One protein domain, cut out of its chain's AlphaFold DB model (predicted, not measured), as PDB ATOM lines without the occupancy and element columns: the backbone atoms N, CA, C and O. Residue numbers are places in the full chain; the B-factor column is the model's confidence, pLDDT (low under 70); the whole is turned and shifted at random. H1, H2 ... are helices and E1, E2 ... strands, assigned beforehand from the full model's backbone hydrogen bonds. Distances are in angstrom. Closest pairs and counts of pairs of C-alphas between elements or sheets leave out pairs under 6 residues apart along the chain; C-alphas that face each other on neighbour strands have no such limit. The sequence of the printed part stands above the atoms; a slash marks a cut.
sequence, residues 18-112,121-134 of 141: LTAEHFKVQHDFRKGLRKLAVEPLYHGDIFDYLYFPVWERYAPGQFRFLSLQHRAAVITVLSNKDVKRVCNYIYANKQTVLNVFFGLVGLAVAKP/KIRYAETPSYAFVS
ATOM      1  N   LEU A  18      29.073 -12.081  -5.946       77.06
ATOM      2  CA  LEU A  18      28.975 -11.271  -4.738       77.06
ATOM      3  C   LEU A  18      29.785  -9.981  -4.887       77.06
ATOM      4  O   LEU A  18      30.794  -9.919  -5.591       77.06
ATOM      5  N   THR A  19      29.349  -8.954  -4.167       79.50
ATOM      6  CA  THR A  19      29.973  -7.624  -4.146       79.50
ATOM      7  C   THR A  19      30.607  -7.327  -2.788       79.50
ATOM      8  O   THR A  19      30.264  -7.951  -1.780       79.50
ATOM      9  N   ALA A  20      31.477  -6.314  -2.731       79.44
ATOM     10  CA  ALA A  20      32.059  -5.784  -1.493       79.44
ATOM     11  C   ALA A  20      31.012  -5.466  -0.404       79.44
ATOM     12  O   ALA A  20      31.289  -5.607   0.786       79.44
ATOM     13  N   GLU A  21      29.796  -5.090  -0.803       83.75
ATOM     14  CA  GLU A  21      28.687  -4.804   0.109       83.75
ATOM     15  C   GLU A  21      28.292  -6.019   0.959       83.75
ATOM     16  O   GLU A  21      28.060  -5.880   2.159       83.75
ATOM     17  N   HIS A  22      28.304  -7.225   0.383       82.88
ATOM     18  CA  HIS A  22      27.989  -8.451   1.120       82.88
ATOM     19  C   HIS A  22      28.984  -8.666   2.270       82.88
ATOM     20  O   HIS A  22      28.605  -8.989   3.398       82.88
ATOM     21  N   PHE A  23      30.270  -8.417   2.012       80.25
ATOM     22  CA  PHE A  23      31.326  -8.542   3.016       80.25
ATOM     23  C   PHE A  23      31.272  -7.432   4.058       80.25
ATOM     24  O   PHE A  23      31.487  -7.703   5.240       80.25
ATOM     25  N   LYS A  24      30.928  -6.207   3.644       85.81
ATOM     26  CA  LYS A  24      30.704  -5.086   4.561       85.81
ATOM     27  C   LYS A  24      29.581  -5.404   5.550       85.81
ATOM     28  O   LYS A  24      29.794  -5.310   6.754       85.81
ATOM     29  N   VAL A  25      28.434  -5.879   5.063       87.81
ATOM     30  CA  VAL A  25      27.297  -6.273   5.912       87.81
ATOM     31  C   VAL A  25      27.691  -7.378   6.897       87.81
ATOM     32  O   VAL A  25      27.383  -7.280   8.085       87.81
ATOM     33  N   GLN A  26      28.422  -8.405   6.446       84.19
ATOM     34  CA  GLN A  26      28.915  -9.456   7.343       84.19
ATOM     35  C   GLN A  26      29.871  -8.904   8.412       84.19
ATOM     36  O   GLN A  26      29.792  -9.291   9.583       84.19
ATOM     37  N   HIS A  27      30.798  -8.034   8.012       86.88
ATOM     38  CA  HIS A  27      31.762  -7.411   8.909       86.88
ATOM     39  C   HIS A  27      31.066  -6.572   9.984       86.88
ATOM     40  O   HIS A  27      31.327  -6.760  11.176       86.88
ATOM     41  N   ASP A  28      30.140  -5.707   9.578       90.31
ATOM     42  CA  ASP A  28      29.421  -4.813  10.480       90.31
ATOM     43  C   ASP A  28      28.531  -5.606  11.438       90.31
ATOM     44  O   ASP A  28      28.555  -5.354  12.643       90.31
ATOM     45  N   PHE A  29      27.855  -6.654  10.957       89.50
ATOM     46  CA  PHE A  29      27.083  -7.553  11.817       89.50
ATOM     47  C   PHE A  29      27.956  -8.226  12.884       89.50
ATOM     48  O   PHE A  29      27.618  -8.206  14.068       89.50
ATOM     49  N   ARG A  30      29.132  -8.753  12.510       86.31
ATOM     50  CA  ARG A  30      30.092  -9.342  13.466       86.31
ATOM     51  C   ARG A  30      30.614  -8.320  14.473       86.31
ATOM     52  O   ARG A  30      30.785  -8.651  15.646       86.31
ATOM     53  N   LYS A  31      30.867  -7.085  14.035       89.38
ATOM     54  CA  LYS A  31      31.240  -5.979  14.925       89.38
ATOM     55  C   LYS A  31      30.111  -5.679  15.914       89.38
ATOM     56  O   LYS A  31      30.389  -5.530  17.102       89.38
ATOM     57  N   GLY A  32      28.864  -5.655  15.445       90.94
ATOM     58  CA  GLY A  32      27.673  -5.471  16.272       90.94
ATOM     59  C   GLY A  32      27.518  -6.553  17.340       90.94
ATOM     60  O   GLY A  32      27.325  -6.215  18.504       90.94
ATOM     61  N   LEU A  33      27.710  -7.830  16.989       89.12
ATOM     62  CA  LEU A  33      27.688  -8.938  17.957       89.12
ATOM     63  C   LEU A  33      28.684  -8.733  19.103       89.12
ATOM     64  O   LEU A  33      28.313  -8.856  20.268       89.12
ATOM     65  N   ARG A  34      29.931  -8.363  18.777       89.00
ATOM     66  CA  ARG A  34      30.974  -8.107  19.786       89.00
ATOM     67  C   ARG A  34      30.659  -6.888  20.645       89.00
ATOM     68  O   ARG A  34      30.856  -6.928  21.850       89.00
ATOM     69  N   LYS A  35      30.189  -5.797  20.032       93.38
ATOM     70  CA  LYS A  35      29.907  -4.538  20.741       93.38
ATOM     71  C   LYS A  35      28.714  -4.636  21.680       93.38
ATOM     72  O   LYS A  35      28.711  -3.977  22.710       93.38
ATOM     73  N   LEU A  36      27.728  -5.453  21.330       91.75
ATOM     74  CA  LEU A  36      26.538  -5.675  22.143       91.75
ATOM     75  C   LEU A  36      26.683  -6.831  23.140       91.75
ATOM     76  O   LEU A  36      25.729  -7.068  23.882       91.75
ATOM     77  N   ALA A  37      27.830  -7.527  23.132       89.62
ATOM     78  CA  ALA A  37      28.089  -8.731  23.920       89.62
ATOM     79  C   ALA A  37      26.933  -9.742  23.813       89.62
ATOM     80  O   ALA A  37      26.363 -10.171  24.810       89.62
ATOM     81  N   VAL A  38      26.521 -10.052  22.578       86.06
ATOM     82  CA  VAL A  38      25.419 -10.994  22.342       86.06
ATOM     83  C   VAL A  38      25.870 -12.404  22.700       86.06
ATOM     84  O   VAL A  38      26.784 -12.938  22.070       86.06
ATOM     85  N   GLU A  39      25.190 -13.009  23.667       84.75
ATOM     86  CA  GLU A  39      25.377 -14.411  24.019       84.75
ATOM     87  C   GLU A  39      24.600 -15.305  23.044       84.75
ATOM     88  O   GLU A  39      23.404 -15.088  22.816       84.75
ATOM     89  N   PRO A  40      25.257 -16.285  22.409       82.62
ATOM     90  CA  PRO A  40      24.581 -17.176  21.487       82.62
ATOM     91  C   PRO A  40      23.758 -18.231  22.225       82.62
ATOM     92  O   PRO A  40      24.143 -18.714  23.284       82.62
ATOM     93  N   LEU A  41      22.653 -18.653  21.610       73.06
ATOM     94  CA  LEU A  41      21.860 -19.794  22.080       73.06
ATOM     95  C   LEU A  41      22.631 -21.113  21.937       73.06
ATOM     96  O   LEU A  41      22.410 -22.052  22.692       73.06
ATOM     97  N   TYR A  42      23.500 -21.188  20.929       72.62
ATOM     98  CA  TYR A  42      24.365 -22.330  20.673       72.62
ATOM     99  C   TYR A  42      25.620 -21.879  19.932       72.62
ATOM    100  O   TYR A  42      25.552 -21.020  19.046       72.62
ATOM    101  N   HIS A  43      26.751 -22.491  20.267       75.94
ATOM    102  CA  HIS A  43      28.011 -22.326  19.562       75.94
ATOM    103  C   HIS A  43      28.718 -23.678  19.497       75.94
ATOM    104  O   HIS A  43      28.991 -24.270  20.538       75.94
ATOM    105  N   GLY A  44      28.990 -24.173  18.294       68.38
ATOM    106  CA  GLY A  44      29.588 -25.494  18.125       68.38
ATOM    107  C   GLY A  44      29.842 -25.854  16.671       68.38
ATOM    108  O   GLY A  44      29.538 -25.074  15.764       68.38
ATOM    109  N   ASP A  45      30.437 -27.019  16.460       66.50
ATOM    110  CA  ASP A  45      30.850 -27.473  15.138       66.50
ATOM    111  C   ASP A  45      29.653 -27.809  14.242       66.50
ATOM    112  O   ASP A  45      28.578 -28.212  14.691       66.50
ATOM    113  N   ILE A  46      29.836 -27.590  12.944       67.06
ATOM    114  CA  ILE A  46      28.881 -27.987  11.917       67.06
ATOM    115  C   ILE A  46      29.050 -29.463  11.559       67.06
ATOM    116  O   ILE A  46      30.134 -30.018  11.688       67.06
ATOM    117  N   PHE A  47      27.984 -30.068  11.042       60.62
ATOM    118  CA  PHE A  47      27.994 -31.434  10.529       60.62
ATOM    119  C   PHE A  47      29.006 -31.645   9.387       60.62
ATOM    120  O   PHE A  47      29.056 -30.850   8.444       60.62
ATOM    121  N   ASP A  48      29.699 -32.785   9.416       53.84
ATOM    122  CA  ASP A  48      30.764 -33.197   8.478       53.84
ATOM    123  C   ASP A  48      30.319 -33.428   7.018       53.84
ATOM    124  O   ASP A  48      31.099 -33.836   6.163       53.84
ATOM    125  N   TYR A  49      29.045 -33.217   6.695       55.84
ATOM    126  CA  TYR A  49      28.517 -33.371   5.337       55.84
ATOM    127  C   TYR A  49      28.088 -32.038   4.714       55.84
ATOM    128  O   TYR A  49      27.530 -32.018   3.611       55.84
ATOM    129  N   LEU A  50      28.332 -30.907   5.388       61.50
ATOM    130  CA  LEU A  50      27.902 -29.606   4.887       61.50
ATOM    131  C   LEU A  50      28.944 -28.993   3.940       61.50
ATOM    132  O   LEU A  50      30.056 -28.630   4.323       61.50
ATOM    133  N   TYR A  51      28.556 -28.858   2.674       63.53
ATOM    134  CA  TYR A  51      29.371 -28.227   1.642       63.53
ATOM    135  C   TYR A  51      29.169 -26.716   1.633       63.53
ATOM    136  O   TYR A  51      28.042 -26.219   1.609       63.53
ATOM    137  N   PHE A  52      30.273 -25.982   1.569       70.12
ATOM    138  CA  PHE A  52      30.278 -24.530   1.590       70.12
ATOM    139  C   PHE A  52      30.728 -23.926   0.264       70.12
ATOM    140  O   PHE A  52      31.637 -24.464  -0.370       70.12
ATOM    141  N   PRO A  53      30.154 -22.776  -0.135       71.19
ATOM    142  CA  PRO A  53      30.602 -22.072  -1.321       71.19
ATOM    143  C   PRO A  53      31.987 -21.471  -1.085       71.19
ATOM    144  O   PRO A  53      32.251 -20.815  -0.069       71.19
ATOM    145  N   VAL A  54      32.859 -21.693  -2.060       75.56
ATOM    146  CA  VAL A  54      34.139 -21.009  -2.198       75.56
ATOM    147  C   VAL A  54      33.967 -19.904  -3.221       75.56
ATOM    148  O   VAL A  54      33.471 -20.125  -4.326       75.56
ATOM    149  N   TRP A  55      34.385 -18.709  -2.828       77.06
ATOM    150  CA  TRP A  55      34.342 -17.519  -3.660       77.06
ATOM    151  C   TRP A  55      35.765 -17.120  -4.021       77.06
ATOM    152  O   TRP A  55      36.647 -17.154  -3.167       77.06
ATOM    153  N   GLU A  56      35.969 -16.711  -5.262       82.19
ATOM    154  CA  GLU A  56      37.237 -16.194  -5.765       82.19
ATOM    155  C   GLU A  56      37.064 -14.710  -6.090       82.19
ATOM    156  O   GLU A  56      36.085 -14.317  -6.732       82.19
ATOM    157  N   ARG A  57      38.005 -13.872  -5.650       82.06
ATOM    158  CA  ARG A  57      38.032 -12.459  -6.036       82.06
ATOM    159  C   ARG A  57      38.665 -12.340  -7.420       82.06
ATOM    160  O   ARG A  57      39.860 -12.557  -7.551       82.06
ATOM    161  N   TYR A  58      37.894 -11.928  -8.422       83.06
ATOM    162  CA  TYR A  58      38.405 -11.757  -9.790       83.06
ATOM    163  C   TYR A  58      38.648 -10.288 -10.171       83.06
ATOM    164  O   TYR A  58      39.357 -10.009 -11.132       83.06
ATOM    165  N   ALA A  59      38.077  -9.342  -9.419       83.88
ATOM    166  CA  ALA A  59      38.320  -7.909  -9.577       83.88
ATOM    167  C   ALA A  59      38.158  -7.178  -8.228       83.88
ATOM    168  O   ALA A  59      37.686  -7.764  -7.242       83.88
ATOM    169  N   PRO A  60      38.573  -5.902  -8.101       82.88
ATOM    170  CA  PRO A  60      38.368  -5.135  -6.877       82.88
ATOM    171  C   PRO A  60      36.899  -5.094  -6.435       82.88
ATOM    172  O   PRO A  60      36.047  -4.520  -7.102       82.88
ATOM    173  N   GLY A  61      36.603  -5.726  -5.294       78.12
ATOM    174  CA  GLY A  61      35.255  -5.771  -4.726       78.12
ATOM    175  C   GLY A  61      34.264  -6.696  -5.443       78.12
ATOM    176  O   GLY A  61      33.086  -6.676  -5.083       78.12
ATOM    177  N   GLN A  62      34.716  -7.505  -6.407       79.56
ATOM    178  CA  GLN A  62      33.885  -8.466  -7.134       79.56
ATOM    179  C   GLN A  62      34.386  -9.892  -6.920       79.56
ATOM    180  O   GLN A  62      35.585 -10.175  -7.014       79.56
ATOM    181  N   PHE A  63      33.449 -10.786  -6.619       80.50
ATOM    182  CA  PHE A  63      33.728 -12.165  -6.251       80.50
ATOM    183  C   PHE A  63      32.802 -13.092  -7.027       80.50
ATOM    184  O   PHE A  63      31.600 -12.837  -7.089       80.50
ATOM    185  N   ARG A  64      33.352 -14.166  -7.590       77.75
ATOM    186  CA  ARG A  64      32.602 -15.182  -8.335       77.75
ATOM    187  C   ARG A  64      32.609 -16.508  -7.597       77.75
ATOM    188  O   ARG A  64      33.557 -16.821  -6.873       77.75
ATOM    189  N   PHE A  65      31.541 -17.273  -7.762       77.81
ATOM    190  CA  PHE A  65      31.457 -18.631  -7.245       77.81
ATOM    191  C   PHE A  65      32.476 -19.518  -7.966       77.81
ATOM    192  O   PHE A  65      32.484 -19.567  -9.196       77.81
ATOM    193  N   LEU A  66      33.311 -20.221  -7.202       78.25
ATOM    194  CA  LEU A  66      34.320 -21.132  -7.738       78.25
ATOM    195  C   LEU A  66      33.844 -22.584  -7.653       78.25
ATOM    196  O   LEU A  66      33.733 -23.276  -8.661       78.25
ATOM    197  N   SER A  67      33.569 -23.059  -6.440       73.69
ATOM    198  CA  SER A  67      33.216 -24.455  -6.185       73.69
ATOM    199  C   SER A  67      32.530 -24.630  -4.830       73.69
ATOM    200  O   SER A  67      32.416 -23.692  -4.035       73.69
ATOM    201  N   LEU A  68      32.060 -25.849  -4.568       73.94
ATOM    202  CA  LEU A  68      31.659 -26.288  -3.238       73.94
ATOM    203  C   LEU A  68      32.789 -27.093  -2.608       73.94
ATOM    204  O   LEU A  68      33.315 -28.008  -3.235       73.94
ATOM    205  N   GLN A  69      33.125 -26.782  -1.359       71.31
ATOM    206  CA  GLN A  69      34.119 -27.527  -0.594       71.31
ATOM    207  C   GLN A  69      33.561 -27.941   0.760       71.31
ATOM    208  O   GLN A  69      32.861 -27.172   1.426       71.31
ATOM    209  N   HIS A  70      33.909 -29.155   1.173       70.44
ATOM    210  CA  HIS A  70      33.742 -29.564   2.554       70.44
ATOM    211  C   HIS A  70      34.749 -28.798   3.425       70.44
ATOM    212  O   HIS A  70      35.935 -28.733   3.100       70.44
ATOM    213  N   ARG A  71      34.281 -28.186   4.517       66.38
ATOM    214  CA  ARG A  71      35.152 -27.541   5.507       66.38
ATOM    215  C   ARG A  71      34.529 -27.635   6.892       66.38
ATOM    216  O   ARG A  71      33.345 -27.343   7.049       66.38
ATOM    217  N   ALA A  72      35.355 -27.921   7.893       68.12
ATOM    218  CA  ALA A  72      34.966 -27.735   9.281       68.12
ATOM    219  C   ALA A  72      34.631 -26.253   9.519       68.12
ATOM    220  O   ALA A  72      35.369 -25.345   9.110       68.12
ATOM    221  N   ALA A  73      33.493 -25.990  10.149       70.12
ATOM    222  CA  ALA A  73      33.060 -24.644  10.478       70.12
ATOM    223  C   ALA A  73      32.277 -24.649  11.784       70.12
ATOM    224  O   ALA A  73      31.598 -25.614  12.098       70.12
ATOM    225  N   VAL A  74      32.328 -23.535  12.507       72.75
ATOM    226  CA  VAL A  74      31.568 -23.364  13.745       72.75
ATOM    227  C   VAL A  74      30.292 -22.598  13.437       72.75
ATOM    228  O   VAL A  74      30.353 -21.503  12.859       72.75
ATOM    229  N   ILE A  75      29.142 -23.122  13.843       74.31
ATOM    230  CA  ILE A  75      27.862 -22.416  13.794       74.31
ATOM    231  C   ILE A  75      27.619 -21.653  15.098       74.31
ATOM    232  O   ILE A  75      27.944 -22.111  16.188       74.31
ATOM    233  N   THR A  76      27.037 -20.467  14.974       76.38
ATOM    234  CA  THR A  76      26.532 -19.658  16.084       76.38
ATOM    235  C   THR A  76      25.046 -19.456  15.870       76.38
ATOM    236  O   THR A  76      24.645 -18.887  14.855       76.38
ATOM    237  N   VAL A  77      24.223 -19.894  16.816       77.94
ATOM    238  CA  VAL A  77      22.773 -19.697  16.778       77.94
ATOM    239  C   VAL A  77      22.406 -18.502  17.641       77.94
ATOM    240  O   VAL A  77      22.765 -18.443  18.814       77.94
ATOM    241  N   LEU A  78      21.671 -17.553  17.069       81.94
ATOM    242  CA  LEU A  78      21.189 -16.354  17.756       81.94
ATOM    243  C   LEU A  78      19.665 -16.320  17.754       81.94
ATOM    244  O   LEU A  78      19.033 -16.735  16.779       81.94
ATOM    245  N   SER A  79      19.061 -15.766  18.805       83.44
ATOM    246  CA  SER A  79      17.618 -15.524  18.811       83.44
ATOM    247  C   SER A  79      17.236 -14.453  17.777       83.44
ATOM    248  O   SER A  79      18.029 -13.571  17.437       83.44
ATOM    249  N   ASN A  80      15.994 -14.463  17.286       84.75
ATOM    250  CA  ASN A  80      15.490 -13.396  16.408       84.75
ATOM    251  C   ASN A  80      15.565 -12.018  17.092       84.75
ATOM    252  O   ASN A  80      15.853 -11.021  16.430       84.75
ATOM    253  N   LYS A  81      15.361 -11.965  18.416       89.44
ATOM    254  CA  LYS A  81      15.501 -10.741  19.216       89.44
ATOM    255  C   LYS A  81      16.925 -10.192  19.134       89.44
ATOM    256  O   LYS A  81      17.088  -9.002  18.878       89.44
ATOM    257  N   ASP A  82      17.934 -11.045  19.267       89.38
ATOM    258  CA  ASP A  82      19.337 -10.628  19.193       89.38
ATOM    259  C   ASP A  82      19.733 -10.218  17.782       89.38
ATOM    260  O   ASP A  82      20.362  -9.179  17.594       89.38
ATOM    261  N   VAL A  83      19.277 -10.957  16.768       89.38
ATOM    262  CA  VAL A  83      19.480 -10.562  15.369       89.38
ATOM    263  C   VAL A  83      18.868  -9.185  15.102       89.38
ATOM    264  O   VAL A  83      19.535  -8.331  14.520       89.38
ATOM    265  N   LYS A  84      17.634  -8.927  15.559       91.56
ATOM    266  CA  LYS A  84      16.993  -7.603  15.458       91.56
ATOM    267  C   LYS A  84      17.803  -6.531  16.187       91.56
ATOM    268  O   LYS A  84      18.057  -5.476  15.614       91.56
ATOM    269  N   ARG A  85      18.239  -6.805  17.420       93.62
ATOM    270  CA  ARG A  85      19.041  -5.882  18.237       93.62
ATOM    271  C   ARG A  85      20.343  -5.492  17.531       93.62
ATOM    272  O   ARG A  85      20.671  -4.311  17.475       93.62
ATOM    273  N   VAL A  86      21.045  -6.461  16.945       93.00
ATOM    274  CA  VAL A  86      22.281  -6.223  16.185       93.00
ATOM    275  C   VAL A  86      21.999  -5.429  14.914       93.00
ATOM    276  O   VAL A  86      22.697  -4.455  14.657       93.00
ATOM    277  N   CYS A  87      20.964  -5.797  14.149       93.19
ATOM    278  CA  CYS A  87      20.569  -5.078  12.932       93.19
ATOM    279  C   CYS A  87      20.247  -3.605  13.218       93.19
ATOM    280  O   CYS A  87      20.701  -2.730  12.486       93.19
ATOM    281  N   ASN A  88      19.538  -3.329  14.317       94.81
ATOM    282  CA  ASN A  88      19.240  -1.967  14.755       94.81
ATOM    283  C   ASN A  88      20.516  -1.193  15.119       94.81
ATOM    284  O   ASN A  88      20.656  -0.042  14.726       94.81
ATOM    285  N   TYR A  89      21.460  -1.825  15.824       95.25
ATOM    286  CA  TYR A  89      22.734  -1.197  16.197       95.25
ATOM    287  C   TYR A  89      23.592  -0.814  14.985       95.25
ATOM    288  O   TYR A  89      24.231   0.234  14.988       95.25
ATOM    289  N   ILE A  90      23.609  -1.650  13.944       93.94
ATOM    290  CA  ILE A  90      24.372  -1.380  12.714       93.94
ATOM    291  C   ILE A  90      23.575  -0.585  11.671       93.94
ATOM    292  O   ILE A  90      24.050  -0.428  10.550       93.94
ATOM    293  N   TYR A  91      22.368  -0.120  12.013       92.75
ATOM    294  CA  TYR A  91      21.454   0.591  11.112       92.75
ATOM    295  C   TYR A  91      21.193  -0.147   9.786       92.75
ATOM    296  O   TYR A  91      21.124   0.463   8.721       92.75
ATOM    297  N   ALA A  92      21.041  -1.476   9.837       91.25
ATOM    298  CA  ALA A  92      20.801  -2.304   8.658       91.25
ATOM    299  C   ALA A  92      19.430  -2.986   8.701       91.25
ATOM    300  O   ALA A  92      18.964  -3.454   9.741       91.25
ATOM    301  N   ASN A  93      18.800  -3.120   7.533       90.06
ATOM    302  CA  ASN A  93      17.567  -3.885   7.408       90.06
ATOM    303  C   ASN A  93      17.841  -5.382   7.657       90.06
ATOM    304  O   ASN A  93      18.650  -6.002   6.962       90.06
ATOM    305  N   LYS A  94      17.122  -5.984   8.616       87.56
ATOM    306  CA  LYS A  94      17.271  -7.403   8.982       87.56
ATOM    307  C   LYS A  94      17.119  -8.350   7.787       87.56
ATOM    308  O   LYS A  94      17.867  -9.315   7.678       87.56
ATOM    309  N   GLN A  95      16.168  -8.080   6.894       83.69
ATOM    310  CA  GLN A  95      15.932  -8.885   5.696       83.69
ATOM    311  C   GLN A  95      17.159  -8.896   4.784       83.69
ATOM    312  O   GLN A  95      17.578  -9.955   4.319       83.69
ATOM    313  N   THR A  96      17.757  -7.725   4.569       84.06
ATOM    314  CA  THR A  96      18.981  -7.569   3.779       84.06
ATOM    315  C   THR A  96      20.142  -8.319   4.416       84.06
ATOM    316  O   THR A  96      20.808  -9.092   3.733       84.06
ATOM    317  N   VAL A  97      20.346  -8.163   5.728       86.12
ATOM    318  CA  VAL A  97      21.395  -8.878   6.472       86.12
ATOM    319  C   VAL A  97      21.239 -10.389   6.311       86.12
ATOM    320  O   VAL A  97      22.184 -11.069   5.921       86.12
ATOM    321  N   LEU A  98      20.040 -10.923   6.550       82.44
ATOM    322  CA  LEU A  98      19.793 -12.360   6.453       82.44
ATOM    323  C   LEU A  98      19.981 -12.874   5.021       82.44
ATOM    324  O   LEU A  98      20.637 -13.896   4.835       82.44
ATOM    325  N   ASN A  99      19.508 -12.137   4.010       78.38
ATOM    326  CA  ASN A  99      19.745 -12.465   2.600       78.38
ATOM    327  C   ASN A  99      21.243 -12.497   2.251       78.38
ATOM    328  O   ASN A  99      21.678 -13.375   1.507       78.38
ATOM    329  N   VAL A 100      22.034 -11.563   2.789       80.06
ATOM    330  CA  VAL A 100      23.489 -11.530   2.594       80.06
ATOM    331  C   VAL A 100      24.150 -12.754   3.223       80.06
ATOM    332  O   VAL A 100      24.954 -13.409   2.563       80.06
ATOM    333  N   PHE A 101      23.799 -13.101   4.465       76.94
ATOM    334  CA  PHE A 101      24.344 -14.301   5.100       76.94
ATOM    335  C   PHE A 101      23.951 -15.570   4.332       76.94
ATOM    336  O   PHE A 101      24.829 -16.380   4.062       76.94
ATOM    337  N   PHE A 102      22.702 -15.688   3.866       71.25
ATOM    338  CA  PHE A 102      22.282 -16.777   2.973       71.25
ATOM    339  C   PHE A 102      23.091 -16.851   1.681       71.25
ATOM    340  O   PHE A 102      23.459 -17.942   1.250       71.25
ATOM    341  N   GLY A 103      23.354 -15.701   1.058       66.00
ATOM    342  CA  GLY A 103      24.126 -15.623  -0.177       66.00
ATOM    343  C   GLY A 103      25.596 -15.993   0.010       66.00
ATOM    344  O   GLY A 103      26.191 -16.559  -0.900       66.00
ATOM    345  N   LEU A 104      26.172 -15.695   1.178       67.38
ATOM    346  CA  LEU A 104      27.581 -15.935   1.492       67.38
ATOM    347  C   LEU A 104      27.854 -17.365   1.948       67.38
ATOM    348  O   LEU A 104      28.810 -17.985   1.486       67.38
ATOM    349  N   VAL A 105      27.076 -17.844   2.915       62.94
ATOM    350  CA  VAL A 105      27.257 -19.122   3.601       62.94
ATOM    351  C   VAL A 105      25.883 -19.507   4.136       62.94
ATOM    352  O   VAL A 105      25.447 -18.946   5.138       62.94
ATOM    353  N   GLY A 106      25.183 -20.391   3.420       52.28
ATOM    354  CA  GLY A 106      23.778 -20.717   3.673       52.28
ATOM    355  C   GLY A 106      23.466 -20.859   5.163       52.28
ATOM    356  O   GLY A 106      24.174 -21.577   5.871       52.28
ATOM    357  N   LEU A 107      22.423 -20.170   5.654       49.47
ATOM    358  CA  LEU A 107      21.924 -20.477   6.991       49.47
ATOM    359  C   LEU A 107      21.387 -21.909   6.923       49.47
ATOM    360  O   LEU A 107      20.489 -22.207   6.129       49.47
ATOM    361  N   ALA A 108      21.901 -22.788   7.772       43.06
ATOM    362  CA  ALA A 108      21.137 -23.962   8.141       43.06
ATOM    363  C   ALA A 108      19.957 -23.445   8.975       43.06
ATOM    364  O   ALA A 108      20.127 -22.991  10.107       43.06
ATOM    365  N   VAL A 109      18.758 -23.415   8.392       40.06
ATOM    366  CA  VAL A 109      17.545 -23.176   9.176       40.06
ATOM    367  C   VAL A 109      17.355 -24.421  10.028       40.06
ATOM    368  O   VAL A 109      16.973 -25.468   9.513       40.06
ATOM    369  N   ALA A 110      17.660 -24.322  11.318       32.19
ATOM    370  CA  ALA A 110      17.307 -25.368  12.259       32.19
ATOM    371  C   ALA A 110      15.771 -25.466  12.316       32.19
ATOM    372  O   ALA A 110      15.097 -24.585  12.850       32.19
ATOM    373  N   LYS A 111      15.217 -26.532  11.738       37.59
ATOM    374  CA  LYS A 111      13.889 -27.062  12.066       37.59
ATOM    375  C   LYS A 111      14.047 -28.562  12.364       37.59
ATOM    376  O   LYS A 111      15.041 -29.142  11.929       37.59
ATOM    377  N   PRO A 112      13.137 -29.166  13.150       33.69
ATOM    378  CA  PRO A 112      13.321 -30.504  13.686       33.69
ATOM    379  C   PRO A 112      13.392 -31.526  12.552       33.69
ATOM    380  O   PRO A 112      12.667 -31.412  11.566       33.69
ATOM    381  N   LYS A 121      11.137 -21.232   1.812       37.72
ATOM    382  CA  LYS A 121      10.733 -19.819   1.720       37.72
ATOM    383  C   LYS A 121      10.715 -19.293   3.151       37.72
ATOM    384  O   LYS A 121       9.734 -19.465   3.870       37.72
ATOM    385  N   ILE A 122      11.837 -18.750   3.603       48.28
ATOM    386  CA  ILE A 122      12.017 -18.385   5.009       48.28
ATOM    387  C   ILE A 122      11.121 -17.201   5.333       48.28
ATOM    388  O   ILE A 122      11.287 -16.104   4.805       48.28
ATOM    389  N   ARG A 123      10.162 -17.426   6.229       51.59
ATOM    390  CA  ARG A 123       9.374 -16.357   6.834       51.59
ATOM    391  C   ARG A 123      10.195 -15.734   7.958       51.59
ATOM    392  O   ARG A 123      10.114 -16.128   9.120       51.59
ATOM    393  N   TYR A 124      11.006 -14.746   7.595       53.69
ATOM    394  CA  TYR A 124      11.940 -14.050   8.490       53.69
ATOM    395  C   TYR A 124      11.271 -13.359   9.697       53.69
ATOM    396  O   TYR A 124      11.923 -13.017  10.689       53.69
ATOM    397  N   ALA A 125       9.965 -13.107   9.643       54.16
ATOM    398  CA  ALA A 125       9.220 -12.581  10.783       54.16
ATOM    399  C   ALA A 125       8.974 -13.658  11.855       54.16
ATOM    400  O   ALA A 125       9.173 -13.387  13.036       54.16
ATOM    401  N   GLU A 126       8.627 -14.874  11.425       58.56
ATOM    402  CA  GLU A 126       8.140 -15.986  12.256       58.56
ATOM    403  C   GLU A 126       9.263 -16.925  12.738       58.56
ATOM    404  O   GLU A 126       9.051 -17.760  13.609       58.56
ATOM    405  N   THR A 127      10.477 -16.799  12.187       68.12
ATOM    406  CA  THR A 127      11.606 -17.679  12.538       68.12
ATOM    407  C   THR A 127      12.154 -17.338  13.937       68.12
ATOM    408  O   THR A 127      12.558 -16.190  14.142       68.12
ATOM    409  N   PRO A 128      12.213 -18.278  14.901       69.38
ATOM    410  CA  PRO A 128      12.581 -17.979  16.291       69.38
ATOM    411  C   PRO A 128      14.080 -17.698  16.492       69.38
ATOM    412  O   PRO A 128      14.447 -16.873  17.332       69.38
ATOM    413  N   SER A 129      14.949 -18.330  15.702       73.06
ATOM    414  CA  SER A 129      16.406 -18.208  15.789       73.06
ATOM    415  C   SER A 129      17.073 -18.389  14.424       73.06
ATOM    416  O   SER A 129      16.461 -18.873  13.473       73.06
ATOM    417  N   TYR A 130      18.330 -17.969  14.311       76.38
ATOM    418  CA  TYR A 130      19.111 -18.037  13.076       76.38
ATOM    419  C   TYR A 130      20.500 -18.591  13.367       76.38
ATOM    420  O   TYR A 130      21.162 -18.120  14.292       76.38
ATOM    421  N   ALA A 131      20.942 -19.561  12.567       74.31
ATOM    422  CA  ALA A 131      22.285 -20.119  12.638       74.31
ATOM    423  C   ALA A 131      23.200 -19.437  11.618       74.31
ATOM    424  O   ALA A 131      22.914 -19.437  10.422       74.31
ATOM    425  N   PHE A 132      24.312 -18.881  12.084       76.12
ATOM    426  CA  PHE A 132      25.319 -18.214  11.269       76.12
ATOM    427  C   PHE A 132      26.623 -18.993  11.309       76.12
ATOM    428  O   PHE A 132      27.027 -19.480  12.362       76.12
ATOM    429  N   VAL A 133      27.346 -19.031  10.193       72.56
ATOM    430  CA  VAL A 133      28.717 -19.539  10.214       72.56
ATOM    431  C   VAL A 133      29.664 -18.486  10.787       72.56
ATOM    432  O   VAL A 133      29.850 -17.383  10.256       72.56
ATOM    433  N   SER A 134      30.262 -18.860  11.909       65.75
ATOM    434  CA  SER A 134      31.104 -18.026  12.766       65.75
ATOM    435  C   SER A 134      32.547 -17.986  12.282       65.75
ATOM    436  O   SER A 134      33.249 -17.000  12.513       65.75
TER     437      SER A 134
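AT A GLANCE: This is residues 18 to 112 and 121 to 134 of the 141 residues of an uncharacterized protein of Seleniivibrio woodruffii (UniProt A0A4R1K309). Three helices that cross one another pack into a cluster, with a small three-stranded sheet next to H2 and H3 and a long two-stranded hairpin, E2 and E3, along another side. H3 and E5 lie nearest the middle, and the hairpin lies farthest from it, its turn near the start of H1. The 109 printed residues have the order H1 E1 E2 E3 E4 H2 H3 E5; the sheet E1 - E4 - E5 is antiparallel. The class is mixed, helices and strands, and the whole is compact, with a radius of gyration of the C-alphas of 14.0 A and spans of 36 by 32 by 27 A.

IN THESE COORDINATES: H1, residues 20 to 35, begins at C-alpha (32.059, -5.784, -1.493) and is 22.4 A long. E1 is residues 42 to 45, 10.0 A. E2, residues 51 to 59, is 24.9 A; E3, residues 62 to 70, is 23.2 A and bends by 60 degrees at residue 67. E4 is residues 74 to 79, 16.8 A; H2 is 80 to 89, 14.2 A; H3 is 94 to 104, 15.3 A. E5, residues 129 to 133, 13.6 A, ends at C-alpha (28.717, -19.539, 10.214).

HOW THE PARTS SIT: Residues 18 to 19 pair antiparallel with 62 to 63 of E3. H1 touches H2 with residues 29 to 33 alone, about perpendicular at 76 degrees; the closest C-alphas, Gly 32 and Val 86, are 5.4 A apart. H1 touches H3 with residues 22 to 29 alone, at a steep tilt of 64 degrees, opposite ways; the closest C-alphas are His 22 and Val 100, 5.6 A. E2 and E3 form an antiparallel hairpin, with N 54 and O 67 within hydrogen-bond range at 2.8 A. In the sheet, N 75 and O 44 are 2.8 A apart between E4 and E1, and N 78 and O 130 2.9 A between E4 and E5. H2 and H3 touch, about perpendicular at 80 degrees, with C-alphas of Cys 87 and Lys 94 closest at 5.6 A; each only grazes the sheet. In H1, H2 and H3 every O i to N i+4 pair is within hydrogen-bond range.

THE WHOLE: The C-alphas farthest apart, Pro 60 and Pro 112, are 41.2 A apart. Residues 113 to 120 are not printed; C-alphas 112 and 121 are 16.2 A apart across the cut. Of the links printed whole, none is long. Confidence is under 70 at residues 44 to 51, 71 to 72, 103 to 112, 121 to 128 and 134.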